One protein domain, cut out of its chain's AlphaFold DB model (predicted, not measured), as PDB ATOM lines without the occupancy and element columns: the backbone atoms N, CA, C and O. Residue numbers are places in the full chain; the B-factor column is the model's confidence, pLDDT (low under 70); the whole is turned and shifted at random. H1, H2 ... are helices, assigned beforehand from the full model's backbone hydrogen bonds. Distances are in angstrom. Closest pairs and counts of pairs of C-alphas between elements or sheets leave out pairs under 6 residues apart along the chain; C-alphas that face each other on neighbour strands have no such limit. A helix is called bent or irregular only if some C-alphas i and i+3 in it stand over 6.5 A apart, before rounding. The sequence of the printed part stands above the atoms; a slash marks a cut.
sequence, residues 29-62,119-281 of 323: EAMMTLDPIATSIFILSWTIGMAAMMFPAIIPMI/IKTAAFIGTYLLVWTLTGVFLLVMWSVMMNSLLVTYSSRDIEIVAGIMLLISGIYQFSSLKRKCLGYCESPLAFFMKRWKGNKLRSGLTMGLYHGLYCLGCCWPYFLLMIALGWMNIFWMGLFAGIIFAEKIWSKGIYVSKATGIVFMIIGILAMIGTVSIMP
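What this domain is: This is residues 29 to 62 and 119 to 281 of the 323 residues of an uncharacterized protein of Candidatus Nitrosocosmicus arcticus (UniProt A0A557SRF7). The helices make a flat slab: the long H3 runs along one side, the pair H4 and H9, running opposite ways, lies along the other, and the sharply bent H7 runs between them from H3 to H4. On one broad face H2 crosses H3 and H8 folds back into H9, while short H1 sits by H3, H5 packs on H7a and the last residues of H8, and H6 lies near the last residues of H2. The printed part has 197 residues with nine named helices, H1 to H9 in order, and no named strand: the class is all helix. It is compact, with a radius of gyration of the C-alphas of 18.2 A and spans of 58 by 42 by 24 A.

Where its parts are: H3, residues 119 to 150, is the longest helix, 45.5 A from C-alpha 119 at (91.774, 165.103, 173.548) to C-alpha 150 at (130.380, 141.085, 171.897). H1 holds residues 29 to 33 and H2 residues 36 to 62, 37.8 A. H2 has a kink of 42 degrees near residue 56 and is only just irregular: C-alphas 53 and 56 are 6.7 A apart. H4 is residues 156 to 174, 27.6 A; H5 177 to 187; H6 189 to 196. H7, residues 202 to 229, was assigned as one helix by its hydrogen bonds but is bent, with C-alphas 219 and 222 7.8 A apart; its arms are H7a, 202 to 219, 26.4 A, and H7b, 222 to 229, at a steep tilt of 64 degrees. H8 is residues 235 to 250, 21.6 A, and H9 254 to 274, 30.6 A, ending at C-alpha 274 (125.481, 123.337, 180.678).

How they stand to each other: H3 touches H7a with residues 119 to 132 alone, closest at the C-alphas of Phe 124 and Gly 209, 4.2 A. H2 touches H3 at a steep tilt of 40 degrees, opposite ways, closest at the C-alphas of Thr 47 and Thr 133, 5.9 A. H1 touches H3, closest at the C-alphas of Met 31 and Ser 144, 5.2 A. H7, the hub, touches four helices. H7b touches H4 at a shallow tilt of 5 degrees, opposite ways, closest at the C-alphas of Ser 170 and Pro 222, 5.0 A. H4 touches H9 at a shallow tilt of 22 degrees, opposite ways, closest at the C-alphas of Gly 171 and Gly 262, 3.9 A. H8 and H9 form a helical hairpin, closest at the C-alphas of Glu 248 and Gly 254, 4.1 A. H5 touches H7a, closest at the C-alphas of Cys 182 and Tyr 215, 5.0 A. H2 and H6 only just touch, with 3 pairs of C-alphas within 8 A, the closest those of Met 61 and Leu 190, 6.7 A. H3 and H9 are apart. The helix packing is part aligned, part crossed. Every O i to N i+4 pair is within hydrogen-bond range in H1, H3, H4, H5, H6, H7a, H7b, H8 and H9; in H2 18 of 23 are.

The domain as a whole: The C-alphas farthest apart, those of Asn 200 and Thr 276, are 58.4 A apart. Residues 63 to 118 are not printed, and C-alphas 62 and 119 are 15.4 A apart across this cut. The links printed whole are tight. The mean pLDDT of the printed part is 80.8; residues 29 to 34, 55 to 62, 150 to 153, 188 to 200, 230 to 235 and 279 to 281 are under 70.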
ATOM      1  N   GLU A  29     119.279 143.791 160.449       55.41
ATOM      2  CA  GLU A  29     120.108 144.809 159.787       55.41
ATOM      3  C   GLU A  29     120.054 146.141 160.553       55.41
ATOM      4  O   GLU A  29     121.085 146.706 160.910       55.41
ATOM      5  N   ALA A  30     118.852 146.563 160.970       56.66
ATOM      6  CA  ALA A  30     118.649 147.763 161.790       56.66
ATOM      7  C   ALA A  30     119.361 147.718 163.152       56.66
ATOM      8  O   ALA A  30     119.683 148.757 163.731       56.66
ATOM      9  N   MET A  31     119.557 146.516 163.688       57.97
ATOM     10  CA  MET A  31     120.146 146.283 165.002       57.97
ATOM     11  C   MET A  31     121.679 146.271 164.977       57.97
ATOM     12  O   MET A  31     122.300 146.576 165.995       57.97
ATOM     13  N   MET A  32     122.278 145.961 163.827       60.91
ATOM     14  CA  MET A  32     123.729 145.904 163.640       60.91
ATOM     15  C   MET A  32     124.308 147.255 163.208       60.91
ATOM     16  O   MET A  32     125.338 147.665 163.735       60.91
ATOM     17  N   THR A  33     123.645 147.979 162.301       65.56
ATOM     18  CA  THR A  33     124.269 149.140 161.640       65.56
ATOM     19  C   THR A  33     123.910 150.494 162.246       65.56
ATOM     20  O   THR A  33     124.558 151.489 161.929       65.56
ATOM     21  N   LEU A  34     122.896 150.565 163.125       67.69
ATOM     22  CA  LEU A  34     122.367 151.836 163.659       67.69
ATOM     23  C   LEU A  34     122.008 152.849 162.549       67.69
ATOM     24  O   LEU A  34     121.912 154.053 162.804       67.69
ATOM     25  N   ASP A  35     121.765 152.376 161.321       76.88
ATOM     26  CA  ASP A  35     121.446 153.251 160.203       76.88
ATOM     27  C   ASP A  35     120.151 154.025 160.489       76.88
ATOM     28  O   ASP A  35     119.165 153.453 160.978       76.88
ATOM     29  N   PRO A  36     120.093 155.329 160.167       79.19
ATOM     30  CA  PRO A  36     118.945 156.167 160.501       79.19
ATOM     31  C   PRO A  36     117.653 155.692 159.823       79.19
ATOM     32  O   PRO A  36     116.570 155.809 160.403       79.19
ATOM     33  N   ILE A  37     117.751 155.119 158.619       79.38
ATOM     34  CA  ILE A  37     116.608 154.573 157.872       79.38
ATOM     35  C   ILE A  37     116.093 153.301 158.552       79.38
ATOM     36  O   ILE A  37     114.906 153.205 158.866       79.38
ATOM     37  N   ALA A  38     116.989 152.358 158.841       74.75
ATOM     38  CA  ALA A  38     116.645 151.072 159.434       74.75
ATOM     39  C   ALA A  38     116.092 151.235 160.863       74.75
ATOM     40  O   ALA A  38     115.047 150.678 161.207       74.75
ATOM     41  N   THR A  39     116.705 152.118 161.659       79.69
ATOM     42  CA  THR A  39     116.226 152.490 163.000       79.69
ATOM     43  C   THR A  39     114.829 153.115 162.944       79.69
ATOM     44  O   THR A  39     113.965 152.797 163.766       79.69
ATOM     45  N   SER A  40     114.564 153.974 161.954       83.12
ATOM     46  CA  SER A  40     113.244 154.593 161.779       83.12
ATOM     47  C   SER A  40     112.171 153.561 161.429       83.12
ATOM     48  O   SER A  40     111.086 153.586 162.011       83.12
ATOM     49  N   ILE A  41     112.477 152.623 160.527       80.75
ATOM     50  CA  ILE A  41     111.572 151.524 160.155       80.75
ATOM     51  C   ILE A  41     111.280 150.637 161.369       80.75
ATOM     52  O   ILE A  41     110.116 150.318 161.624       80.75
ATOM     53  N   PHE A  42     112.303 150.305 162.161       80.81
ATOM     54  CA  PHE A  42     112.136 149.528 163.386       80.81
ATOM     55  C   PHE A  42     111.209 150.230 164.379       80.81
ATOM     56  O   PHE A  42     110.232 149.638 164.831       80.81
ATOM     57  N   ILE A  43     111.466 151.505 164.692       85.50
ATOM     58  CA  ILE A  43     110.654 152.268 165.649       85.50
ATOM     59  C   ILE A  43     109.201 152.365 165.176       85.50
ATOM     60  O   ILE A  43     108.280 152.230 165.989       85.50
ATOM     61  N   LEU A  44     108.985 152.581 163.875       85.19
ATOM     62  CA  LEU A  44     107.650 152.627 163.283       85.19
ATOM     63  C   LEU A  44     106.941 151.278 163.416       85.19
ATOM     64  O   LEU A  44     105.852 151.230 163.989       85.19
ATOM     65  N   SER A  45     107.562 150.190 162.956       80.00
ATOM     66  CA  SER A  45     106.997 148.838 163.035       80.00
ATOM     67  C   SER A  45     106.704 148.426 164.482       80.00
ATOM     68  O   SER A  45     105.581 148.039 164.811       80.00
ATOM     69  N   TRP A  46     107.664 148.636 165.387       84.62
ATOM     70  CA  TRP A  46     107.522 148.381 166.820       84.62
ATOM     71  C   TRP A  46     106.336 149.137 167.422       84.62
ATOM     72  O   TRP A  46     105.492 148.560 168.112       84.62
ATOM     73  N   THR A  47     106.241 150.439 167.147       85.88
ATOM     74  CA  THR A  47     105.171 151.282 167.690       85.88
ATOM     75  C   THR A  47     103.807 150.868 167.134       85.88
ATOM     76  O   THR A  47     102.829 150.835 167.885       85.88
ATOM     77  N   ILE A  48     103.733 150.491 165.852       82.94
ATOM     78  CA  ILE A  48     102.517 149.955 165.222       82.94
ATOM     79  C   ILE A  48     102.102 148.634 165.884       82.94
ATOM     80  O   ILE A  48     100.932 148.480 166.241       82.94
ATOM     81  N   GLY A  49     103.043 147.717 166.124       79.38
ATOM     82  CA  GLY A  49     102.782 146.451 166.815       79.38
ATOM     83  C   GLY A  49     102.222 146.658 168.226       79.38
ATOM     84  O   GLY A  49     101.202 146.073 168.593       79.38
ATOM     85  N   MET A  50     102.816 147.573 168.996       83.69
ATOM     86  CA  MET A  50     102.335 147.914 170.341       83.69
ATOM     87  C   MET A  50     100.958 148.578 170.322       83.69
ATOM     88  O   MET A  50     100.110 148.277 171.166       83.69
ATOM     89  N   ALA A  51     100.696 149.444 169.340       80.31
ATOM     90  CA  ALA A  51      99.378 150.034 169.138       80.31
ATOM     91  C   ALA A  51      98.320 148.965 168.807       80.31
ATOM     92  O   ALA A  51      97.214 149.005 169.354       80.31
ATOM     93  N   ALA A  52      98.663 147.979 167.973       75.75
ATOM     94  CA  ALA A  52      97.777 146.872 167.618       75.75
ATOM     95  C   ALA A  52      97.448 145.986 168.831       75.75
ATOM     96  O   ALA A  52      96.283 145.664 169.072       75.75
ATOM     97  N   MET A  53      98.439 145.670 169.670       71.19
ATOM     98  CA  MET A  53      98.229 144.917 170.915       71.19
ATOM     99  C   MET A  53      97.407 145.682 171.968       71.19
ATOM    100  O   MET A  53      96.859 145.075 172.889       71.19
ATOM    101  N   MET A  54      97.283 147.006 171.838       72.25
ATOM    102  CA  MET A  54      96.472 147.850 172.721       72.25
ATOM    103  C   MET A  54      94.970 147.809 172.373       72.25
ATOM    104  O   MET A  54      94.121 148.085 173.225       72.25
ATOM    105  N   PHE A  55      94.618 147.431 171.141       65.44
ATOM    106  CA  PHE A  55      93.239 147.423 170.640       65.44
ATOM    107  C   PHE A  55      92.282 146.540 171.469       65.44
ATOM    108  O   PHE A  55      91.209 147.024 171.848       65.44
ATOM    109  N   PRO A  56      92.655 145.300 171.853       61.53
ATOM    110  CA  PRO A  56      91.826 144.446 172.705       61.53
ATOM    111  C   PRO A  56      91.490 145.070 174.066       61.53
ATOM    112  O   PRO A  56      90.390 144.868 174.580       61.53
ATOM    113  N   ALA A  57      92.396 145.875 174.633       58.28
ATOM    114  CA  ALA A  57      92.193 146.536 175.922       58.28
ATOM    115  C   ALA A  57      91.253 147.757 175.839       58.28
ATOM    116  O   ALA A  57      90.586 148.094 176.819       58.28
ATOM    117  N   ILE A  58      91.165 148.413 174.675       62.44
ATOM    118  CA  ILE A  58      90.341 149.618 174.457       62.44
ATOM    119  C   ILE A  58      88.877 149.264 174.142       62.44
ATOM    120  O   ILE A  58      87.962 149.974 174.575       62.44
ATOM    121  N   ILE A  59      88.631 148.148 173.443       64.56
ATOM    122  CA  ILE A  59      87.285 147.662 173.076       64.56
ATOM    123  C   ILE A  59      86.297 147.617 174.261       64.56
ATOM    124  O   ILE A  59      85.202 148.179 174.132       64.56
ATOM    125  N   PRO A  60      86.622 147.012 175.423       57.66
ATOM    126  CA  PRO A  60      85.682 146.945 176.544       57.66
ATOM    127  C   PRO A  60      85.337 148.327 177.110       57.66
ATOM    128  O   PRO A  60      84.207 148.537 177.548       57.66
ATOM    129  N   MET A  61      86.257 149.295 177.040       57.78
ATOM    130  CA  MET A  61      86.007 150.670 177.482       57.78
ATOM    131  C   MET A  61      84.954 151.370 176.610       57.78
ATOM    132  O   MET A  61      84.036 152.000 177.132       57.78
ATOM    133  N   ILE A  62      85.031 151.214 175.284       56.59
ATOM    134  CA  ILE A  62      84.074 151.816 174.337       56.59
ATOM    135  C   ILE A  62      82.681 151.195 174.498       56.59
ATOM    136  O   ILE A  62      81.671 151.900 174.512       56.59
ATOM    137  N   ILE A 119      90.364 164.731 173.312       78.44
ATOM    138  CA  ILE A 119      91.774 165.103 173.548       78.44
ATOM    139  C   ILE A 119      92.469 164.294 174.659       78.44
ATOM    140  O   ILE A 119      93.680 164.112 174.679       78.44
ATOM    141  N   LYS A 120      91.688 163.745 175.584       71.44
ATOM    142  CA  LYS A 120      92.140 162.895 176.691       71.44
ATOM    143  C   LYS A 120      92.465 161.476 176.296       71.44
ATOM    144  O   LYS A 120      93.397 160.908 176.846       71.44
ATOM    145  N   THR A 121      91.657 160.896 175.417       76.81
ATOM    146  CA  THR A 121      91.888 159.548 174.913       76.81
ATOM    147  C   THR A 121      93.108 159.581 174.008       76.81
ATOM    148  O   THR A 121      93.971 158.724 174.144       76.81
ATOM    149  N   ALA A 122      93.257 160.640 173.204       81.88
ATOM    150  CA  ALA A 122      94.491 160.907 172.472       81.88
ATOM    151  C   ALA A 122      95.699 161.051 173.417       81.88
ATOM    152  O   ALA A 122      96.724 160.422 173.194       81.88
ATOM    153  N   ALA A 123      95.567 161.794 174.521       85.00
ATOM    154  CA  ALA A 123      96.636 161.931 175.514       85.00
ATOM    155  C   ALA A 123      96.988 160.622 176.240       85.00
ATOM    156  O   ALA A 123      98.157 160.353 176.515       85.00
ATOM    157  N   PHE A 124      95.983 159.803 176.546       84.62
ATOM    158  CA  PHE A 124      96.158 158.479 177.134       84.62
ATOM    159  C   PHE A 124      96.911 157.541 176.179       84.62
ATOM    160  O   PHE A 124      97.925 156.965 176.564       84.62
ATOM    161  N   ILE A 125      96.457 157.439 174.925       85.75
ATOM    162  CA  ILE A 125      97.104 156.618 173.891       85.75
ATOM    163  C   ILE A 125      98.518 157.139 173.618       85.75
ATOM    164  O   ILE A 125      99.463 156.362 173.610       85.75
ATOM    165  N   GLY A 126      98.680 158.455 173.471       88.75
ATOM    166  CA  GLY A 126      99.967 159.081 173.183       88.75
ATOM    167  C   GLY A 126     101.012 158.811 174.263       88.75
ATOM    168  O   GLY A 126     102.135 158.446 173.940       88.75
ATOM    169  N   THR A 127     100.651 158.913 175.545       90.00
ATOM    170  CA  THR A 127     101.594 158.605 176.639       90.00
ATOM    171  C   THR A 127     101.895 157.121 176.780       90.00
ATOM    172  O   THR A 127     103.029 156.770 177.088       90.00
ATOM    173  N   TYR A 128     100.921 156.245 176.528       88.12
ATOM    174  CA  TYR A 128     101.162 154.804 176.483       88.12
ATOM    175  C   TYR A 128     102.145 154.434 175.365       88.12
ATOM    176  O   TYR A 128     103.136 153.752 175.622       88.12
ATOM    177  N   LEU A 129     101.892 154.916 174.143       90.62
ATOM    178  CA  LEU A 129     102.762 154.663 172.998       90.62
ATOM    179  C   LEU A 129     104.147 155.256 173.231       90.62
ATOM    180  O   LEU A 129     105.124 154.569 172.985       90.62
ATOM    181  N   LEU A 130     104.245 156.457 173.809       93.12
ATOM    182  CA  LEU A 130     105.528 157.068 174.153       93.12
ATOM    183  C   LEU A 130     106.372 156.169 175.071       93.12
ATOM    184  O   LEU A 130     107.553 155.974 174.802       93.12
ATOM    185  N   VAL A 131     105.781 155.593 176.126       93.69
ATOM    186  CA  VAL A 131     106.493 154.662 177.025       93.69
ATOM    187  C   VAL A 131     107.016 153.449 176.249       93.69
ATOM    188  O   VAL A 131     108.175 153.064 176.411       93.69
ATOM    189  N   TRP A 132     106.201 152.869 175.370       91.06
ATOM    190  CA  TRP A 132     106.603 151.722 174.550       91.06
ATOM    191  C   TRP A 132     107.636 152.055 173.477       91.06
ATOM    192  O   TRP A 132     108.537 151.252 173.246       91.06
ATOM    193  N   THR A 133     107.544 153.224 172.849       91.38
ATOM    194  CA  THR A 133     108.525 153.711 171.877       91.38
ATOM    195  C   THR A 133     109.876 153.923 172.554       91.38
ATOM    196  O   THR A 133     110.877 153.414 172.064       91.38
ATOM    197  N   LEU A 134     109.912 154.580 173.722       93.62
ATOM    198  CA  LEU A 134     111.145 154.743 174.506       93.62
ATOM    199  C   LEU A 134     111.756 153.395 174.899       93.62
ATOM    200  O   LEU A 134     112.972 153.233 174.874       93.62
ATOM    201  N   THR A 135     110.911 152.416 175.219       90.94
ATOM    202  CA  THR A 135     111.356 151.052 175.523       90.94
ATOM    203  C   THR A 135     111.962 150.381 174.300       90.94
ATOM    204  O   THR A 135     113.042 149.820 174.404       90.94
ATOM    205  N   GLY A 136     111.316 150.474 173.136       88.75
ATOM    206  CA  GLY A 136     111.851 149.931 171.886       88.75
ATOM    207  C   GLY A 136     113.201 150.547 171.518       88.75
ATOM    208  O   GLY A 136     114.127 149.819 171.183       88.75
ATOM    209  N   VAL A 137     113.346 151.869 171.668       89.12
ATOM    210  CA  VAL A 137     114.624 152.571 171.460       89.12
ATOM    211  C   VAL A 137     115.688 152.082 172.440       89.12
ATOM    212  O   VAL A 137     116.797 151.767 172.023       89.12
ATOM    213  N   PHE A 138     115.359 151.976 173.732       90.06
ATOM    214  CA  PHE A 138     116.289 151.465 174.741       90.06
ATOM    215  C   PHE A 138     116.761 150.047 174.408       90.06
ATOM    216  O   PHE A 138     117.953 149.765 174.466       90.06
ATOM    217  N   LEU A 139     115.831 149.174 174.026       86.12
ATOM    218  CA  LEU A 139     116.114 147.796 173.647       86.12
ATOM    219  C   LEU A 139     116.996 147.708 172.393       86.12
ATOM    220  O   LEU A 139     117.951 146.935 172.393       86.12
ATOM    221  N   LEU A 140     116.721 148.527 171.372       82.81
ATOM    222  CA  LEU A 140     117.524 148.603 170.149       82.81
ATOM    223  C   LEU A 140     118.950 149.076 170.442       82.81
ATOM    224  O   LEU A 140     119.901 148.435 170.009       82.81
ATOM    225  N   VAL A 141     119.109 150.158 171.210       84.81
ATOM    226  CA  VAL A 141     120.436 150.694 171.557       84.81
ATOM    227  C   VAL A 141     121.212 149.705 172.420       84.81
ATOM    228  O   VAL A 141     122.377 149.441 172.144       84.81
ATOM    229  N   MET A 142     120.571 149.131 173.443       83.50
ATOM    230  CA  MET A 142     121.192 148.139 174.323       83.50
ATOM    231  C   MET A 142     121.697 146.938 173.524       83.50
ATOM    232  O   MET A 142     122.832 146.510 173.718       83.50
ATOM    233  N   TRP A 143     120.874 146.415 172.617       78.38
ATOM    234  CA  TRP A 143     121.249 145.292 171.769       78.38
ATOM    235  C   TRP A 143     122.349 145.651 170.774       78.38
ATOM    236  O   TRP A 143     123.309 144.904 170.654       78.38
ATOM    237  N   SER A 144     122.249 146.800 170.105       78.88
ATOM    238  CA  SER A 144     123.247 147.231 169.125       78.88
ATOM    239  C   SER A 144     124.625 147.411 169.763       78.88
ATOM    240  O   SER A 144     125.614 146.876 169.269       78.88
ATOM    241  N   VAL A 145     124.688 148.061 170.932       80.94
ATOM    242  CA  VAL A 145     125.930 148.178 171.713       80.94
ATOM    243  C   VAL A 145     126.446 146.802 172.112       80.94
ATOM    244  O   VAL A 145     127.641 146.537 171.990       80.94
ATOM    245  N   MET A 146     125.562 145.921 172.582       76.12
ATOM    246  CA  MET A 146     125.933 144.577 173.002       76.12
ATOM    247  C   MET A 146     126.486 143.750 171.834       76.12
ATOM    248  O   MET A 146     127.555 143.180 171.974       76.12
ATOM    249  N   MET A 147     125.832 143.721 170.674       71.62
ATOM    250  CA  MET A 147     126.308 142.959 169.514       71.62
ATOM    251  C   MET A 147     127.597 143.549 168.943       71.62
ATOM    252  O   MET A 147     128.560 142.817 168.746       71.62
ATOM    253  N   ASN A 148     127.687 144.873 168.793       72.19
ATOM    254  CA  ASN A 148     128.887 145.517 168.257       72.19
ATOM    255  C   ASN A 148     130.116 145.388 169.182       72.19
ATOM    256  O   ASN A 148     131.250 145.517 168.731       72.19
ATOM    257  N   SER A 149     129.909 145.131 170.480       72.00
ATOM    258  CA  SER A 149     130.992 144.875 171.442       72.00
ATOM    259  C   SER A 149     131.271 143.385 171.678       72.00
ATOM    260  O   SER A 149     132.426 143.013 171.881       72.00
ATOM    261  N   LEU A 150     130.248 142.522 171.639       62.59
ATOM    262  CA  LEU A 150     130.380 141.085 171.897       62.59
ATOM    263  C   LEU A 150     130.801 140.282 170.657       62.59
ATOM    264  O   LEU A 150     131.569 139.330 170.802       62.59
ATOM    265  N   LEU A 151     130.344 140.645 169.451       57.75
ATOM    266  CA  LEU A 151     130.558 139.836 168.241       57.75
ATOM    267  C   LEU A 151     132.039 139.693 167.857       57.75
ATOM    268  O   LEU A 151     132.425 138.668 167.302       57.75
ATOM    269  N   VAL A 152     132.882 140.665 168.214       57.78
ATOM    270  CA  VAL A 152     134.309 140.678 167.843       57.78
ATOM    271  C   VAL A 152     135.182 139.820 168.778       57.78
ATOM    272  O   VAL A 152     136.277 139.428 168.389       57.78
ATOM    273  N   THR A 153     134.718 139.473 169.989       63.62
ATOM    274  CA  THR A 153     135.623 138.935 171.037       63.62
ATOM    275  C   THR A 153     135.209 137.588 171.647       63.62
ATOM    276  O   THR A 153     136.054 136.912 172.229       63.62
ATOM    277  N   TYR A 154     133.947 137.160 171.533       71.50
ATOM    278  CA  TYR A 154     133.418 136.046 172.340       71.50
ATOM    279  C   TYR A 154     133.152 134.758 171.551       71.50
ATOM    280  O   TYR A 154     132.789 134.791 170.382       71.50
ATOM    281  N   SER A 155     133.332 133.599 172.194       77.25
ATOM    282  CA  SER A 155     133.029 132.289 171.600       77.25
ATOM    283  C   SER A 155     131.516 132.042 171.546       77.25
ATOM    284  O   SER A 155     130.763 132.589 172.353       77.25
ATOM    285  N   SER A 156     131.057 131.149 170.663       75.62
ATOM    286  CA  SER A 156     129.653 130.696 170.608       75.62
ATOM    287  C   SER A 156     129.136 130.222 171.972       75.62
ATOM    288  O   SER A 156     128.007 130.519 172.357       75.62
ATOM    289  N   ARG A 157     130.008 129.583 172.763       81.00
ATOM    290  CA  ARG A 157     129.707 129.146 174.131       81.00
ATOM    291  C   ARG A 157     129.445 130.304 175.099       81.00
ATOM    292  O   ARG A 157     128.606 130.176 175.985       81.00
ATOM    293  N   ASP A 158     130.138 131.427 174.944       82.25
ATOM    294  CA  ASP A 158     129.945 132.592 175.813       82.25
ATOM    295  C   ASP A 158     128.595 133.261 175.529       82.25
ATOM    296  O   ASP A 158     127.890 133.664 176.455       82.25
ATOM    297  N   ILE A 159     128.190 133.304 174.255       78.44
ATOM    298  CA  ILE A 159     126.883 133.820 173.822       78.44
ATOM    299  C   ILE A 159     125.748 132.961 174.403       78.44
ATOM    300  O   ILE A 159     124.781 133.499 174.948       78.44
ATOM    301  N   GLU A 160     125.881 131.631 174.368       82.25
ATOM    302  CA  GLU A 160     124.909 130.710 174.978       82.25
ATOM    303  C   GLU A 160     124.803 130.885 176.498       82.25
ATOM    304  O   GLU A 160     123.698 130.878 177.051       82.25
ATOM    305  N   ILE A 161     125.930 131.104 177.186       86.19
ATOM    306  CA  ILE A 161     125.943 131.378 178.628       86.19
ATOM    307  C   ILE A 161     125.217 132.694 178.930       86.19
ATOM    308  O   ILE A 161     124.380 132.734 179.835       86.19
ATOM    309  N   VAL A 162     125.475 133.759 178.163       85.88
ATOM    310  CA  VAL A 162     124.782 135.050 178.317       85.88
ATOM    311  C   VAL A 162     123.274 134.889 178.097       85.88
ATOM    312  O   VAL A 162     122.482 135.368 178.914       85.88
ATOM    313  N   ALA A 163     122.856 134.159 177.059       85.44
ATOM    314  CA  ALA A 163     121.446 133.860 176.810       85.44
ATOM    315  C   ALA A 163     120.809 133.060 177.966       85.44
ATOM    316  O   ALA A 163     119.702 133.381 178.412       85.44
ATOM    317  N   GLY A 164     121.526 132.072 178.513       89.75
ATOM    318  CA  GLY A 164     121.106 131.294 179.680       89.75
ATOM    319  C   GLY A 164     120.939 132.140 180.949       89.75
ATOM    320  O   GLY A 164     119.945 131.993 181.665       89.75
ATOM    321  N   ILE A 165     121.847 133.091 181.195       91.19
ATOM    322  CA  ILE A 165     121.750 134.054 182.305       91.19
ATOM    323  C   ILE A 165     120.515 134.949 182.138       91.19
ATOM    324  O   ILE A 165     119.764 135.148 183.095       91.19
ATOM    325  N   MET A 166     120.252 135.453 180.930       90.44
ATOM    326  CA  MET A 166     119.063 136.272 180.662       90.44
ATOM    327  C   MET A 166     117.757 135.480 180.846       90.44
ATOM    328  O   MET A 166     116.793 136.003 181.417       90.44
ATOM    329  N   LEU A 167     117.731 134.200 180.453       91.25
ATOM    330  CA  LEU A 167     116.634 133.267 180.746       91.25
ATOM    331  C   LEU A 167     116.421 133.058 182.241       91.25
ATOM    332  O   LEU A 167     115.279 133.111 182.702       91.25
ATOM    333  N   LEU A 168     117.497 132.896 183.011       94.00
ATOM    334  CA  LEU A 168     117.415 132.807 184.466       94.00
ATOM    335  C   LEU A 168     116.841 134.082 185.086       94.00
ATOM    336  O   LEU A 168     115.919 133.997 185.897       94.00
ATOM    337  N   ILE A 169     117.332 135.260 184.687       94.75
ATOM    338  CA  ILE A 169     116.831 136.552 185.180       94.75
ATOM    339  C   ILE A 169     115.334 136.686 184.882       94.75
ATOM    340  O   ILE A 169     114.552 137.037 185.771       94.75
ATOM    341  N   SER A 170     114.919 136.354 183.658       93.88
ATOM    342  CA  SER A 170     113.514 136.375 183.253       93.88
ATOM    343  C   SER A 170     112.670 135.387 184.061       93.88
ATOM    344  O   SER A 170     111.608 135.750 184.572       93.88
ATOM    345  N   GLY A 171     113.168 134.165 184.261       95.12
ATOM    346  CA  GLY A 171     112.510 133.130 185.052       95.12
ATOM    347  C   GLY A 171     112.317 133.533 186.514       95.12
ATOM    348  O   GLY A 171     111.202 133.454 187.031       95.12
ATOM    349  N   ILE A 172     113.362 134.063 187.157       95.94
ATOM    350  CA  ILE A 172     113.310 134.589 188.530       95.94
ATOM    351  C   ILE A 172     112.317 135.753 188.617       95.94
ATOM    352  O   ILE A 172     111.524 135.832 189.564       95.94
ATOM    353  N   TYR A 173     112.303 136.636 187.615       95.44
ATOM    354  CA  TYR A 173     111.394 137.776 187.591       95.44
ATOM    355  C   TYR A 173     109.917 137.361 187.635       95.44
ATOM    356  O   TYR A 173     109.117 138.045 188.283       95.44
ATOM    357  N   GLN A 174     109.538 136.227 187.037       95.31
ATOM    358  CA  GLN A 174     108.152 135.741 187.088       95.31
ATOM    359  C   GLN A 174     107.647 135.487 188.520       95.31
ATOM    360  O   GLN A 174     106.461 135.652 188.810       95.31
ATOM    361  N   PHE A 175     108.539 135.154 189.457       95.25
ATOM    362  CA  PHE A 175     108.193 134.954 190.870       95.25
ATOM    363  C   PHE A 175     108.203 136.246 191.689       95.25
ATOM    364  O   PHE A 175     107.787 136.245 192.857       95.25
ATOM    365  N   SER A 176     108.648 137.356 191.102       94.94
ATOM    366  CA  SER A 176     108.809 138.628 191.796       94.94
ATOM    367  C   SER A 176     107.478 139.196 192.289       94.94
ATOM    368  O   SER A 176     106.425 139.098 191.650       94.94
ATOM    369  N   SER A 177     107.528 139.871 193.441       93.81
ATOM    370  CA  SER A 177     106.387 140.637 193.950       93.81
ATOM    371  C   SER A 177     105.996 141.787 193.013       93.81
ATOM    372  O   SER A 177     104.823 142.164 192.978       93.81
ATOM    373  N   LEU A 178     106.948 142.301 192.224       92.19
ATOM    374  CA  LEU A 178     106.701 143.345 191.235       92.19
ATOM    375  C   LEU A 178     105.814 142.828 190.097       92.19
ATOM    376  O   LEU A 178     104.775 143.432 189.832       92.19
ATOM    377  N   LYS A 179     106.141 141.661 189.518       91.81
ATOM    378  CA  LYS A 179     105.317 140.990 188.498       91.81
ATOM    379  C   LYS A 179     103.887 140.782 188.992       91.81
ATOM    380  O   LYS A 179     102.949 141.144 188.286       91.81
ATOM    381  N   ARG A 180     103.711 140.288 190.227       90.19
ATOM    382  CA  ARG A 180     102.382 140.077 190.836       90.19
ATOM    383  C   ARG A 180     101.557 141.362 190.910       90.19
ATOM    384  O   ARG A 180     100.385 141.356 190.546       90.19
ATOM    385  N   LYS A 181     102.167 142.465 191.362       89.94
ATOM    386  CA  LYS A 181     101.499 143.773 191.437       89.94
ATOM    387  C   LYS A 181     101.133 144.275 190.041       89.94
ATOM    388  O   LYS A 181      99.977 144.614 189.810       89.94
ATOM    389  N   CYS A 182     102.089 144.282 189.109       90.00
ATOM    390  CA  CYS A 182     101.865 144.745 187.740       90.00
ATOM    391  C   CYS A 182     100.779 143.934 187.022       90.00
ATOM    392  O   CYS A 182      99.924 144.526 186.366       90.00
ATOM    393  N   LEU A 183     100.766 142.606 187.184       87.69
ATOM    394  CA  LEU A 183      99.768 141.734 186.564       87.69
ATOM    395  C   LEU A 183      98.352 142.030 187.081       87.69
ATOM    396  O   LEU A 183      97.448 142.194 186.270       87.69
ATOM    397  N   GLY A 184      98.176 142.229 188.394       85.56
ATOM    398  CA  GLY A 184      96.872 142.594 188.967       85.56
ATOM    399  C   GLY A 184      96.320 143.933 188.449       85.56
ATOM    400  O   GLY A 184      95.116 144.069 188.225       85.56
ATOM    401  N   TYR A 185      97.194 144.916 188.190       82.38
ATOM    402  CA  TYR A 185      96.798 146.167 187.523       82.38
ATOM    403  C   TYR A 185      96.467 145.972 186.035       82.38
ATOM    404  O   TYR A 185      95.631 146.700 185.501       82.38
ATOM    405  N   CYS A 186      97.103 145.007 185.364       81.00
ATOM    406  CA  CYS A 186      96.878 144.715 183.947       81.00
ATOM    407  C   CYS A 186      95.630 143.857 183.680       81.00
ATOM    408  O   CYS A 186      95.062 143.976 182.601       81.00
ATOM    409  N   GLU A 187      95.191 143.034 184.638       79.31
ATOM    410  CA  GLU A 187      94.007 142.161 184.525       79.31
ATOM    411  C   GLU A 187      92.683 142.945 184.604       79.31
ATOM    412  O   GLU A 187      91.676 142.562 184.014       79.31
ATOM    413  N   SER A 188      92.676 144.093 185.294       67.88
ATOM    414  CA  SER A 188      91.461 144.876 185.564       67.88
ATOM    415  C   SER A 188      91.510 146.319 185.025       67.88
ATOM    416  O   SER A 188      91.230 147.270 185.767       67.88
ATOM    417  N   PRO A 189      91.790 146.535 183.720       64.62
ATOM    418  CA  PRO A 189      91.924 147.883 183.164       64.62
ATOM    419  C   PRO A 189      90.654 148.719 183.395       64.62
ATOM    420  O   PRO A 189      90.729 149.903 183.719       64.62
ATOM    421  N   LEU A 190      89.475 148.092 183.338       62.59
ATOM    422  CA  LEU A 190      88.182 148.759 183.499       62.59
ATOM    423  C   LEU A 190      87.949 149.320 184.917       62.59
ATOM    424  O   LEU A 190      87.451 150.437 185.066       62.59
ATOM    425  N   ALA A 191      88.339 148.585 185.964       61.75
ATOM    426  CA  ALA A 191      88.203 149.040 187.351       61.75
ATOM    427  C   ALA A 191      89.129 150.232 187.641       61.75
ATOM    428  O   ALA A 191      88.748 151.180 188.338       61.75
ATOM    429  N   PHE A 192      90.327 150.217 187.051       61.38
ATOM    430  CA  PHE A 192      91.279 151.320 187.121       61.38
ATOM    431  C   PHE A 192      90.732 152.584 186.444       61.38
ATOM    432  O   PHE A 192      90.741 153.663 187.048       61.38
ATOM    433  N   PHE A 193      90.177 152.443 185.237       66.25
ATOM    434  CA  PHE A 193      89.569 153.551 184.506       66.25
ATOM    435  C   PHE A 193      88.386 154.165 185.248       66.25
ATOM    436  O   PHE A 193      88.381 155.370 185.484       66.25
ATOM    437  N   MET A 194      87.417 153.361 185.691       62.97
ATOM    438  CA  MET A 194      86.218 153.893 186.351       62.97
ATOM    439  C   MET A 194      86.519 154.572 187.693       62.97
ATOM    440  O   MET A 194      85.884 155.566 188.040       62.97
ATOM    441  N   LYS A 195      87.509 154.081 188.452       63.81
ATOM    442  CA  LYS A 195      87.848 154.653 189.763       63.81
ATOM    443  C   LYS A 195      88.650 155.949 189.654       63.81
ATOM    444  O   LYS A 195      88.531 156.815 190.527       63.81
ATOM    445  N   ARG A 196      89.491 156.082 188.620       63.22
ATOM    446  CA  ARG A 196      90.519 157.133 188.556       63.22
ATOM    447  C   ARG A 196      90.360 158.136 187.419       63.22
ATOM    448  O   ARG A 196      90.885 159.242 187.532       63.22
ATOM    449  N   TRP A 197      89.591 157.818 186.382       68.19
ATOM    450  CA  TRP A 197      89.286 158.740 185.288       68.19
ATOM    451  C   TRP A 197      88.207 159.744 185.724       68.19
ATOM    452  O   TRP A 197      87.028 159.616 185.399       68.19
ATOM    453  N   LYS A 198      88.606 160.754 186.506       58.38
ATOM    454  CA  LYS A 198      87.717 161.837 186.949       58.38
ATOM    455  C   LYS A 198      88.046 163.150 186.239       58.38
ATOM    456  O   LYS A 198      89.156 163.671 186.333       58.38
ATOM    457  N   GLY A 199      87.037 163.716 185.579       61.69
ATOM    458  CA  GLY A 199      87.050 165.076 185.041       61.69
ATOM    459  C   GLY A 199      87.473 165.180 183.580       61.69
ATOM    460  O   GLY A 199      87.949 164.228 182.971       61.69
ATOM    461  N   ASN A 200      87.306 166.370 183.004       61.94
ATOM    462  CA  ASN A 200      87.449 166.700 181.584       61.94
ATOM    463  C   ASN A 200      88.823 167.323 181.185       61.94
ATOM    464  O   ASN A 200      88.989 167.844 180.089       61.94
ATOM    465  N   LYS A 201      89.871 167.140 182.005       77.81
ATOM    466  CA  LYS A 201      91.231 167.678 181.765       77.81
ATOM    467  C   LYS A 201      92.168 166.743 180.974       77.81
ATOM    468  O   LYS A 201      92.099 165.526 181.161       77.81
ATOM    469  N   LEU A 202      93.075 167.321 180.170       80.25
ATOM    470  CA  LEU A 202      94.149 166.637 179.415       80.25
ATOM    471  C   LEU A 202      95.105 165.855 180.330       80.25
ATOM    472  O   LEU A 202      95.389 164.686 180.089       80.25
ATOM    473  N   ARG A 203      95.523 166.486 181.436       83.25
ATOM    474  CA  ARG A 203      96.440 165.915 182.437       83.25
ATOM    475  C   ARG A 203      95.969 164.564 182.982       83.25
ATOM    476  O   ARG A 203      96.785 163.687 183.216       83.25
ATOM    477  N   SER A 204      94.656 164.377 183.136       79.31
ATOM    478  CA  SER A 204      94.099 163.098 183.589       79.31
ATOM    479  C   SER A 204      94.346 161.973 182.579       79.31
ATOM    480  O   SER A 204      94.688 160.877 183.002       79.31
ATOM    481  N   GLY A 205      94.251 162.243 181.271       79.50
ATOM    482  CA  GLY A 205      94.572 161.261 180.230       79.50
ATOM    483  C   GLY A 205      96.058 160.898 180.222       79.50
ATOM    484  O   GLY A 205      96.388 159.717 180.276       79.50
ATOM    485  N   LEU A 206      96.939 161.908 180.261       86.44
ATOM    486  CA  LEU A 206      98.399 161.721 180.302       86.44
ATOM    487  C   LEU A 206      98.840 160.873 181.502       86.44
ATOM    488  O   LEU A 206      99.564 159.894 181.358       86.44
ATOM    489  N   THR A 207      98.384 161.231 182.704       86.19
ATOM    490  CA  THR A 207      98.756 160.517 183.928       86.19
ATOM    491  C   THR A 207      98.261 159.070 183.903       86.19
ATOM    492  O   THR A 207      99.003 158.172 184.290       86.19
ATOM    493  N   MET A 208      97.040 158.816 183.418       82.62
ATOM    494  CA  MET A 208      96.540 157.442 183.302       82.62
ATOM    495  C   MET A 208      97.318 156.616 182.282       82.62
ATOM    496  O   MET A 208      97.594 155.450 182.556       82.62
ATOM    497  N   GLY A 209      97.669 157.204 181.136       85.75
ATOM    498  CA  GLY A 209      98.420 156.509 180.091       85.75
ATOM    499  C   GLY A 209      99.821 156.143 180.556       85.75
ATOM    500  O   GLY A 209     100.225 154.995 180.391       85.75
ATOM    501  N   LEU A 210     100.499 157.053 181.263       89.62
ATOM    502  CA  LEU A 210     101.791 156.780 181.900       89.62
ATOM    503  C   LEU A 210     101.712 155.638 182.917       89.62
ATOM    504  O   LEU A 210     102.499 154.700 182.831       89.62
ATOM    505  N   TYR A 211     100.759 155.675 183.855       88.19
ATOM    506  CA  TYR A 211     100.615 154.590 184.831       88.19
ATOM    507  C   TYR A 211     100.363 153.252 184.137       88.19
ATOM    508  O   TYR A 211     101.044 152.271 184.427       88.19
ATOM    509  N   HIS A 212      99.414 153.206 183.200       86.31
ATOM    510  CA  HIS A 212      99.082 151.969 182.503       86.31
ATOM    511  C   HIS A 212     100.256 151.442 181.665       86.31
ATOM    512  O   HIS A 212     100.553 150.250 181.724       86.31
ATOM    513  N   GLY A 213     100.958 152.326 180.948       89.12
ATOM    514  CA  GLY A 213     102.162 151.991 180.190       89.12
ATOM    515  C   GLY A 213     103.250 151.391 181.080       89.12
ATOM    516  O   GLY A 213     103.733 150.301 180.791       89.12
ATOM    517  N   LEU A 214     103.564 152.031 182.211       91.19
ATOM    518  CA  LEU A 214     104.593 151.561 183.147       91.19
ATOM    519  C   LEU A 214     104.239 150.223 183.813       91.19
ATOM    520  O   LEU A 214     105.106 149.363 183.949       91.19
ATOM    521  N   TYR A 215     102.980 150.008 184.206       89.94
ATOM    522  CA  TYR A 215     102.562 148.711 184.758       89.94
ATOM    523  C   TYR A 215     102.590 147.603 183.700       89.94
ATOM    524  O   TYR A 215     103.033 146.494 184.002       89.94
ATOM    525  N   CYS A 216     102.162 147.900 182.468       88.94
ATOM    526  CA  CYS A 216     102.193 146.952 181.352       88.94
ATOM    527  C   CYS A 216     103.632 146.577 180.977       88.94
ATOM    528  O   CYS A 216     103.951 145.402 180.794       88.94
ATOM    529  N   LEU A 217     104.523 147.565 180.944       91.06
ATOM    530  CA  LEU A 217     105.950 147.343 180.774       91.06
ATOM    531  C   LEU A 217     106.510 146.488 181.914       91.06
ATOM    532  O   LEU A 217     107.142 145.467 181.671       91.06
ATOM    533  N   GLY A 218     106.192 146.826 183.165       91.56
ATOM    534  CA  GLY A 218     106.653 146.081 184.332       91.56
ATOM    535  C   GLY A 218     106.222 144.610 184.345       91.56
ATOM    536  O   GLY A 218     106.948 143.779 184.880       91.56
ATOM    537  N   CYS A 219     105.083 144.234 183.754       90.19
ATOM    538  CA  CYS A 219     104.717 142.817 183.660       90.19
ATOM    539  C   CYS A 219     105.326 142.095 182.452       90.19
ATOM    540  O   CYS A 219     105.511 140.881 182.537       90.19
ATOM    541  N   CYS A 220     105.657 142.802 181.366       90.75
ATOM    542  CA  CYS A 220     106.055 142.168 180.106       90.75
ATOM    543  C   CYS A 220     107.544 142.323 179.749       90.75
ATOM    544  O   CYS A 220     108.020 141.568 178.908       90.75
ATOM    545  N   TRP A 221     108.289 143.243 180.376       91.44
ATOM    546  CA  TRP A 221     109.684 143.542 180.015       91.44
ATOM    547  C   TRP A 221     110.637 142.333 179.940       91.44
ATOM    548  O   TRP A 221     111.469 142.343 179.035       91.44
ATOM    549  N   PRO A 222     110.529 141.269 180.772       90.69
ATOM    550  CA  PRO A 222     111.451 140.141 180.671       90.69
ATOM    551  C   PRO A 222     111.247 139.361 179.374       90.69
ATOM    552  O   PRO A 222     112.208 138.855 178.816       90.69
ATOM    553  N   TYR A 223     110.014 139.295 178.860       90.25
ATOM    554  CA  TYR A 223     109.733 138.652 177.578       90.25
ATOM    555  C   TYR A 223     110.385 139.411 176.424       90.25
ATOM    556  O   TYR A 223     110.984 138.794 175.553       90.25
ATOM    557  N   PHE A 224     110.350 140.744 176.456       86.81
ATOM    558  CA  PHE A 224     111.035 141.565 175.457       86.81
ATOM    559  C   PHE A 224     112.554 141.438 175.546       86.81
ATOM    560  O   PHE A 224     113.217 141.374 174.517       86.81
ATOM    561  N   LEU A 225     113.099 141.328 176.760       85.25
ATOM    562  CA  LEU A 225     114.513 141.031 176.956       85.25
ATOM    563  C   LEU A 225     114.873 139.661 176.363       85.25
ATOM    564  O   LEU A 225     115.889 139.542 175.692       85.25
ATOM    565  N   LEU A 226     114.030 138.640 176.535       86.75
ATOM    566  CA  LEU A 226     114.271 137.325 175.934       86.75
ATOM    567  C   LEU A 226     114.207 137.339 174.411       86.75
ATOM    568  O   LEU A 226     115.015 136.676 173.781       86.75
ATOM    569  N   MET A 227     113.300 138.106 173.808       79.50
ATOM    570  CA  MET A 227     113.268 138.250 172.346       79.50
ATOM    571  C   MET A 227     114.574 138.817 171.794       79.50
ATOM    572  O   MET A 227     114.997 138.441 170.708       79.50
ATOM    573  N   ILE A 228     115.214 139.685 172.577       74.50
ATOM    574  CA  ILE A 228     116.525 140.250 172.286       74.50
ATOM    575  C   ILE A 228     117.602 139.199 172.515       74.50
ATOM    576  O   ILE A 228     118.284 138.848 171.574       74.50
ATOM    577  N   ALA A 229     117.714 138.623 173.714       74.25
ATOM    578  CA  ALA A 229     118.754 137.641 174.044       74.25
ATOM    579  C   ALA A 229     118.745 136.412 173.123       74.25
ATOM    580  O   ALA A 229     119.795 135.870 172.799       74.25
ATOM    581  N   LEU A 230     117.557 135.985 172.694       69.88
ATOM    582  CA  LEU A 230     117.398 134.889 171.752       69.88
ATOM    583  C   LEU A 230     117.606 135.321 170.304       69.88
ATOM    584  O   LEU A 230     117.523 134.450 169.459       69.88
ATOM    585  N   GLY A 231     117.849 136.607 170.020       61.81
ATOM    586  CA  GLY A 231     118.257 137.190 168.734       61.81
ATOM    587  C   GLY A 231     117.262 137.032 167.587       61.81
ATOM    588  O   GLY A 231     117.602 137.286 166.438       61.81
ATOM    589  N   TRP A 232     116.069 136.512 167.865       55.50
ATOM    590  CA  TRP A 232     115.237 135.892 166.847       55.50
ATOM    591  C   TRP A 232     113.848 136.508 166.871       55.50
ATOM    592  O   TRP A 232     112.968 136.095 167.627       55.50
ATOM    593  N   MET A 233     113.610 137.439 165.947       57.66
ATOM    594  CA  MET A 233     112.259 137.847 165.545       57.66
ATOM    595  C   MET A 233     111.587 136.768 164.678       57.66
ATOM    596  O   MET A 233     110.826 137.070 163.765       57.66
ATOM    597  N   ASN A 234     111.843 135.486 164.963       63.50
ATOM    598  CA  ASN A 234     111.091 134.402 164.352       63.50
ATOM    599  C   ASN A 234     109.656 134.464 164.883       63.50
ATOM    600  O   ASN A 234     109.423 134.616 166.089       63.50
ATOM    601  N   ILE A 235     108.693 134.308 163.975       67.62
ATOM    602  CA  ILE A 235     107.271 134.281 164.302       67.62
ATOM    603  C   ILE A 235     106.939 133.287 165.414       67.62
ATOM    604  O   ILE A 235     106.031 133.543 166.204       67.62
ATOM    605  N   PHE A 236     107.707 132.197 165.528       74.44
ATOM    606  CA  PHE A 236     107.555 131.233 166.607       74.44
ATOM    607  C   PHE A 236     107.726 131.881 167.989       74.44
ATOM    608  O   PHE A 236     106.823 131.788 168.819       74.44
ATOM    609  N   TRP A 237     108.836 132.585 168.235       77.69
ATOM    610  CA  TRP A 237     109.120 133.201 169.538       77.69
ATOM    611  C   TRP A 237     108.210 134.395 169.824       77.69
ATOM    612  O   TRP A 237     107.688 134.522 170.933       77.69
ATOM    613  N   MET A 238     107.954 135.225 168.808       76.44
ATOM    614  CA  MET A 238     106.961 136.304 168.855       76.44
ATOM    615  C   MET A 238     105.594 135.763 169.305       76.44
ATOM    616  O   MET A 238     105.025 136.238 170.292       76.44
ATOM    617  N   GLY A 239     105.084 134.733 168.623       75.25
ATOM    618  CA  GLY A 239     103.791 134.115 168.916       75.25
ATOM    619  C   GLY A 239     103.762 133.420 170.276       75.25
ATOM    620  O   GLY A 239     102.790 133.566 171.017       75.25
ATOM    621  N   LEU A 240     104.844 132.729 170.642       84.56
ATOM    622  CA  LEU A 240     104.991 132.056 171.931       84.56
ATOM    623  C   LEU A 240     104.911 133.057 173.087       84.56
ATOM    624  O   LEU A 240     104.088 132.886 173.989       84.56
ATOM    625  N   PHE A 241     105.701 134.133 173.059       87.25
ATOM    626  CA  PHE A 241     105.680 135.125 174.136       87.25
ATOM    627  C   PHE A 241     104.378 135.927 174.157       87.25
ATOM    628  O   PHE A 241     103.836 136.165 175.238       87.25
ATOM    629  N   ALA A 242     103.821 136.287 172.997       82.44
ATOM    630  CA  ALA A 242     102.515 136.941 172.925       82.44
ATOM    631  C   ALA A 242     101.402 136.058 173.512       82.44
ATOM    632  O   ALA A 242     100.588 136.538 174.303       82.44
ATOM    633  N   GLY A 243     101.402 134.761 173.189       82.88
ATOM    634  CA  GLY A 243     100.470 133.776 173.734       82.88
ATOM    635  C   GLY A 243     100.607 133.621 175.247       82.88
ATOM    636  O   GLY A 243      99.600 133.623 175.956       82.88
ATOM    637  N   ILE A 244     101.839 133.579 175.758       88.94
ATOM    638  CA  ILE A 244     102.102 133.556 177.202       88.94
ATOM    639  C   ILE A 244     101.563 134.824 177.876       88.94
ATOM    640  O   ILE A 244     100.808 134.726 178.841       88.94
ATOM    641  N   ILE A 245     101.903 136.013 177.368       88.19
ATOM    642  CA  ILE A 245     101.442 137.298 177.922       88.19
ATOM    643  C   ILE A 245      99.914 137.375 177.908       88.19
ATOM    644  O   ILE A 245      99.299 137.851 178.866       88.19
ATOM    645  N   PHE A 246      99.288 136.909 176.829       83.62
ATOM    646  CA  PHE A 246      97.838 136.844 176.720       83.62
ATOM    647  C   PHE A 246      97.242 135.902 177.771       83.62
ATOM    648  O   PHE A 246      96.334 136.302 178.497       83.62
ATOM    649  N   ALA A 247      97.792 134.692 177.915       84.19
ATOM    650  CA  ALA A 247      97.355 133.717 178.910       84.19
ATOM    651  C   ALA A 247      97.498 134.247 180.348       84.19
ATOM    652  O   ALA A 247      96.595 134.070 181.166       84.19
ATOM    653  N   GLU A 248      98.588 134.955 180.650       88.44
ATOM    654  CA  GLU A 248      98.790 135.611 181.947       88.44
ATOM    655  C   GLU A 248      97.745 136.695 182.233       88.44
ATOM    656  O   GLU A 248      97.344 136.858 183.383       88.44
ATOM    657  N   LYS A 249      97.322 137.452 181.212       83.12
ATOM    658  CA  LYS A 249      96.403 138.592 181.363       83.12
ATOM    659  C   LYS A 249      94.924 138.205 181.322       83.12
ATOM    660  O   LYS A 249      94.112 138.937 181.878       83.12
ATOM    661  N   ILE A 250      94.568 137.115 180.639       79.19
ATOM    662  CA  ILE A 250      93.167 136.723 180.415       79.19
ATOM    663  C   ILE A 250      92.640 135.756 181.482       79.19
ATOM    664  O   ILE A 250      91.440 135.728 181.755       79.19
ATOM    665  N   TRP A 251      93.511 134.932 182.071       79.62
ATOM    666  CA  TRP A 251      93.089 133.864 182.972       79.62
ATOM    667  C   TRP A 251      92.944 134.381 184.404       79.62
ATOM    668  O   TRP A 251      93.872 134.972 184.946       79.62
ATOM    669  N   SER A 252      91.853 134.017 185.089       79.19
ATOM    670  CA  SER A 252      91.589 134.362 186.507       79.19
ATOM    671  C   SER A 252      92.641 133.850 187.508       79.19
ATOM    672  O   SER A 252      92.624 134.163 188.697       79.19
ATOM    673  N   LYS A 253      93.549 133.002 187.026       85.38
ATOM    674  CA  LYS A 253      94.661 132.372 187.739       85.38
ATOM    675  C   LYS A 253      95.981 132.615 186.996       85.38
ATOM    676  O   LYS A 253      96.898 131.805 187.109       85.38
ATOM    677  N   GLY A 254      96.106 133.731 186.269       83.88
ATOM    678  CA  GLY A 254      97.280 134.083 185.457       83.88
ATOM    679  C   GLY A 254      98.607 134.069 186.222       83.88
ATOM    680  O   GLY A 254      99.660 133.799 185.651       83.88
ATOM    681  N   ILE A 255      98.568 134.228 187.548       87.94
ATOM    682  CA  ILE A 255      99.744 134.063 188.411       87.94
ATOM    683  C   ILE A 255     100.358 132.656 188.359       87.94
ATOM    684  O   ILE A 255     101.570 132.517 188.486       87.94
ATOM    685  N   TYR A 256      99.549 131.609 188.180       91.62
ATOM    686  CA  TYR A 256     100.051 130.241 188.040       91.62
ATOM    687  C   TYR A 256     100.691 130.031 186.670       91.62
ATOM    688  O   TYR A 256     101.719 129.366 186.597       91.62
ATOM    689  N   VAL A 257     100.142 130.656 185.622       89.88
ATOM    690  CA  VAL A 257     100.745 130.670 184.280       89.88
ATOM    691  C   VAL A 257     102.120 131.331 184.339       89.88
ATOM    692  O   VAL A 257     103.094 130.723 183.917       89.88
ATOM    693  N   SER A 258     102.221 132.507 184.967       91.56
ATOM    694  CA  SER A 258     103.493 133.217 185.155       91.56
ATOM    695  C   SER A 258     104.512 132.391 185.952       91.56
ATOM    696  O   SER A 258     105.676 132.295 185.578       91.56
ATOM    697  N   LYS A 259     104.091 131.709 187.026       94.06
ATOM    698  CA  LYS A 259     104.988 130.808 187.769       94.06
ATOM    699  C   LYS A 259     105.457 129.631 186.915       94.06
ATOM    700  O   LYS A 259     106.640 129.320 186.937       94.06
ATOM    701  N   ALA A 260     104.554 128.991 186.172       94.69
ATOM    702  CA  ALA A 260     104.895 127.869 185.304       94.69
ATOM    703  C   ALA A 260     105.887 128.287 184.208       94.69
ATOM    704  O   ALA A 260     106.897 127.614 184.017       94.69
ATOM    705  N   THR A 261     105.661 129.433 183.555       93.69
ATOM    706  CA  THR A 261     106.584 129.973 182.543       93.69
ATOM    707  C   THR A 261     107.938 130.319 183.157       93.69
ATOM    708  O   THR A 261     108.970 130.038 182.554       93.69
ATOM    709  N   GLY A 262     107.955 130.823 184.394       94.75
ATOM    710  CA  GLY A 262     109.180 131.056 185.154       94.75
ATOM    711  C   GLY A 262     109.993 129.788 185.411       94.75
ATOM    712  O   GLY A 262     111.203 129.798 185.198       94.75
ATOM    713  N   ILE A 263     109.346 128.686 185.819       96.38
ATOM    714  CA  ILE A 263     110.016 127.379 185.995       96.38
ATOM    715  C   ILE A 263     110.632 126.924 184.673       96.38
ATOM    716  O   ILE A 263     111.801 126.547 184.645       96.38
ATOM    717  N   VAL A 264     109.866 127.000 183.581       94.81
ATOM    718  CA  VAL A 264     110.330 126.594 182.250       94.81
ATOM    719  C   VAL A 264     111.549 127.411 181.820       94.81
ATOM    720  O   VAL A 264     112.553 126.825 181.423       94.81
ATOM    721  N   PHE A 265     111.523 128.740 181.964       94.25
ATOM    722  CA  PHE A 265     112.672 129.588 181.624       94.25
ATOM    723  C   PHE A 265     113.900 129.290 182.479       94.25
ATOM    724  O   PHE A 265     115.008 129.281 181.949       94.25
ATOM    725  N   MET A 266     113.725 128.993 183.770       95.12
ATOM    726  CA  MET A 266     114.855 128.624 184.620       95.12
ATOM    727  C   MET A 266     115.476 127.288 184.207       95.12
ATOM    728  O   MET A 266     116.695 127.193 184.124       95.12
ATOM    729  N   ILE A 267     114.656 126.273 183.908       95.44
ATOM    730  CA  ILE A 267     115.146 124.964 183.454       95.44
ATOM    731  C   ILE A 267     115.902 125.114 182.133       95.44
ATOM    732  O   ILE A 267     117.037 124.660 182.034       95.44
ATOM    733  N   ILE A 268     115.311 125.792 181.145       92.25
ATOM    734  CA  ILE A 268     115.949 126.002 179.837       92.25
ATOM    735  C   ILE A 268     117.241 126.813 179.991       92.25
ATOM    736  O   ILE A 268     118.255 126.444 179.409       92.25
ATOM    737  N   GLY A 269     117.242 127.866 180.817       91.81
ATOM    738  CA  GLY A 269     118.436 128.669 181.079       91.81
ATOM    739  C   GLY A 269     119.578 127.855 181.695       91.81
ATOM    740  O   GLY A 269     120.721 127.982 181.264       91.81
ATOM    741  N   ILE A 270     119.278 126.965 182.648       94.06
ATOM    742  CA  ILE A 270     120.277 126.063 183.246       94.06
ATOM    743  C   ILE A 270     120.802 125.065 182.210       94.06
ATOM    744  O   ILE A 270     122.012 124.895 182.087       94.06
ATOM    745  N   LEU A 271     119.911 124.429 181.444       92.31
ATOM    746  CA  LEU A 271     120.289 123.458 180.415       92.31
ATOM    747  C   LEU A 271     121.166 124.076 179.316       92.31
ATOM    748  O   LEU A 271     122.109 123.427 178.853       92.31
ATOM    749  N   ALA A 272     120.893 125.328 178.946       88.94
ATOM    750  CA  ALA A 272     121.691 126.079 177.987       88.94
ATOM    751  C   ALA A 272     123.095 126.388 178.515       88.94
ATOM    752  O   ALA A 272     124.072 126.126 177.829       88.94
ATOM    753  N   MET A 273     123.226 126.829 179.771       88.94
ATOM    754  CA  MET A 273     124.548 127.072 180.369       88.94
ATOM    755  C   MET A 273     125.403 125.800 180.487       88.94
ATOM    756  O   MET A 273     126.629 125.873 180.433       88.94
ATOM    757  N   ILE A 274     124.775 124.630 180.650       91.50
ATOM    758  CA  ILE A 274     125.481 123.337 180.678       91.50
ATOM    759  C   ILE A 274     125.942 122.926 179.262       91.50
ATOM    760  O   ILE A 274     126.859 122.118 179.132       91.50
ATOM    761  N   GLY A 275     125.361 123.503 178.203       83.88
ATOM    762  CA  GLY A 275     125.630 123.143 176.805       83.88
ATOM    763  C   GLY A 275     124.808 121.948 176.315       83.88
ATOM    764  O   GLY A 275     125.184 121.287 175.354       83.88
ATOM    765  N   THR A 276     123.701 121.629 176.998       84.56
ATOM    766  CA  THR A 276     122.809 120.514 176.613       84.56
ATOM    767  C   THR A 276     121.724 120.928 175.624       84.56
ATOM    768  O   THR A 276     121.199 120.083 174.906       84.56
ATOM    769  N   VAL A 277     121.375 122.218 175.603       83.44
ATOM    770  CA  VAL A 277     120.346 122.791 174.733       83.44
ATOM    771  C   VAL A 277     120.919 124.036 174.071       83.44
ATOM    772  O   VAL A 277     121.136 125.045 174.739       83.44
ATOM    773  N   SER A 278     121.116 123.974 172.759       76.25
ATOM    774  CA  SER A 278     121.400 125.138 171.927       76.25
ATOM    775  C   SER A 278     120.094 125.890 171.673       76.25
ATOM    776  O   SER A 278     119.176 125.402 171.015       76.25
ATOM    777  N   ILE A 279     119.974 127.084 172.256       69.56
ATOM    778  CA  ILE A 279     118.802 127.952 172.053       69.56
ATOM    779  C   ILE A 279     118.986 128.816 170.795       69.56
ATOM    780  O   ILE A 279     118.013 129.334 170.247       69.56
ATOM    781  N   MET A 280     120.230 128.947 170.324       63.91
ATOM    782  CA  MET A 280     120.553 129.577 169.053       63.91
ATOM    783  C   MET A 280     120.302 128.574 167.923       63.91
ATOM    784  O   MET A 280     120.890 127.494 167.916       63.91
ATOM    785  N   PRO A 281     119.435 128.890 166.962       57.50
ATOM    786  CA  PRO A 281     119.205 128.017 165.824       57.50
ATOM    787  C   PRO A 281     120.370 128.088 164.838       57.50
ATOM    788  O   PRO A 281     121.015 129.124 164.677       57.50
TER     789      PRO A 281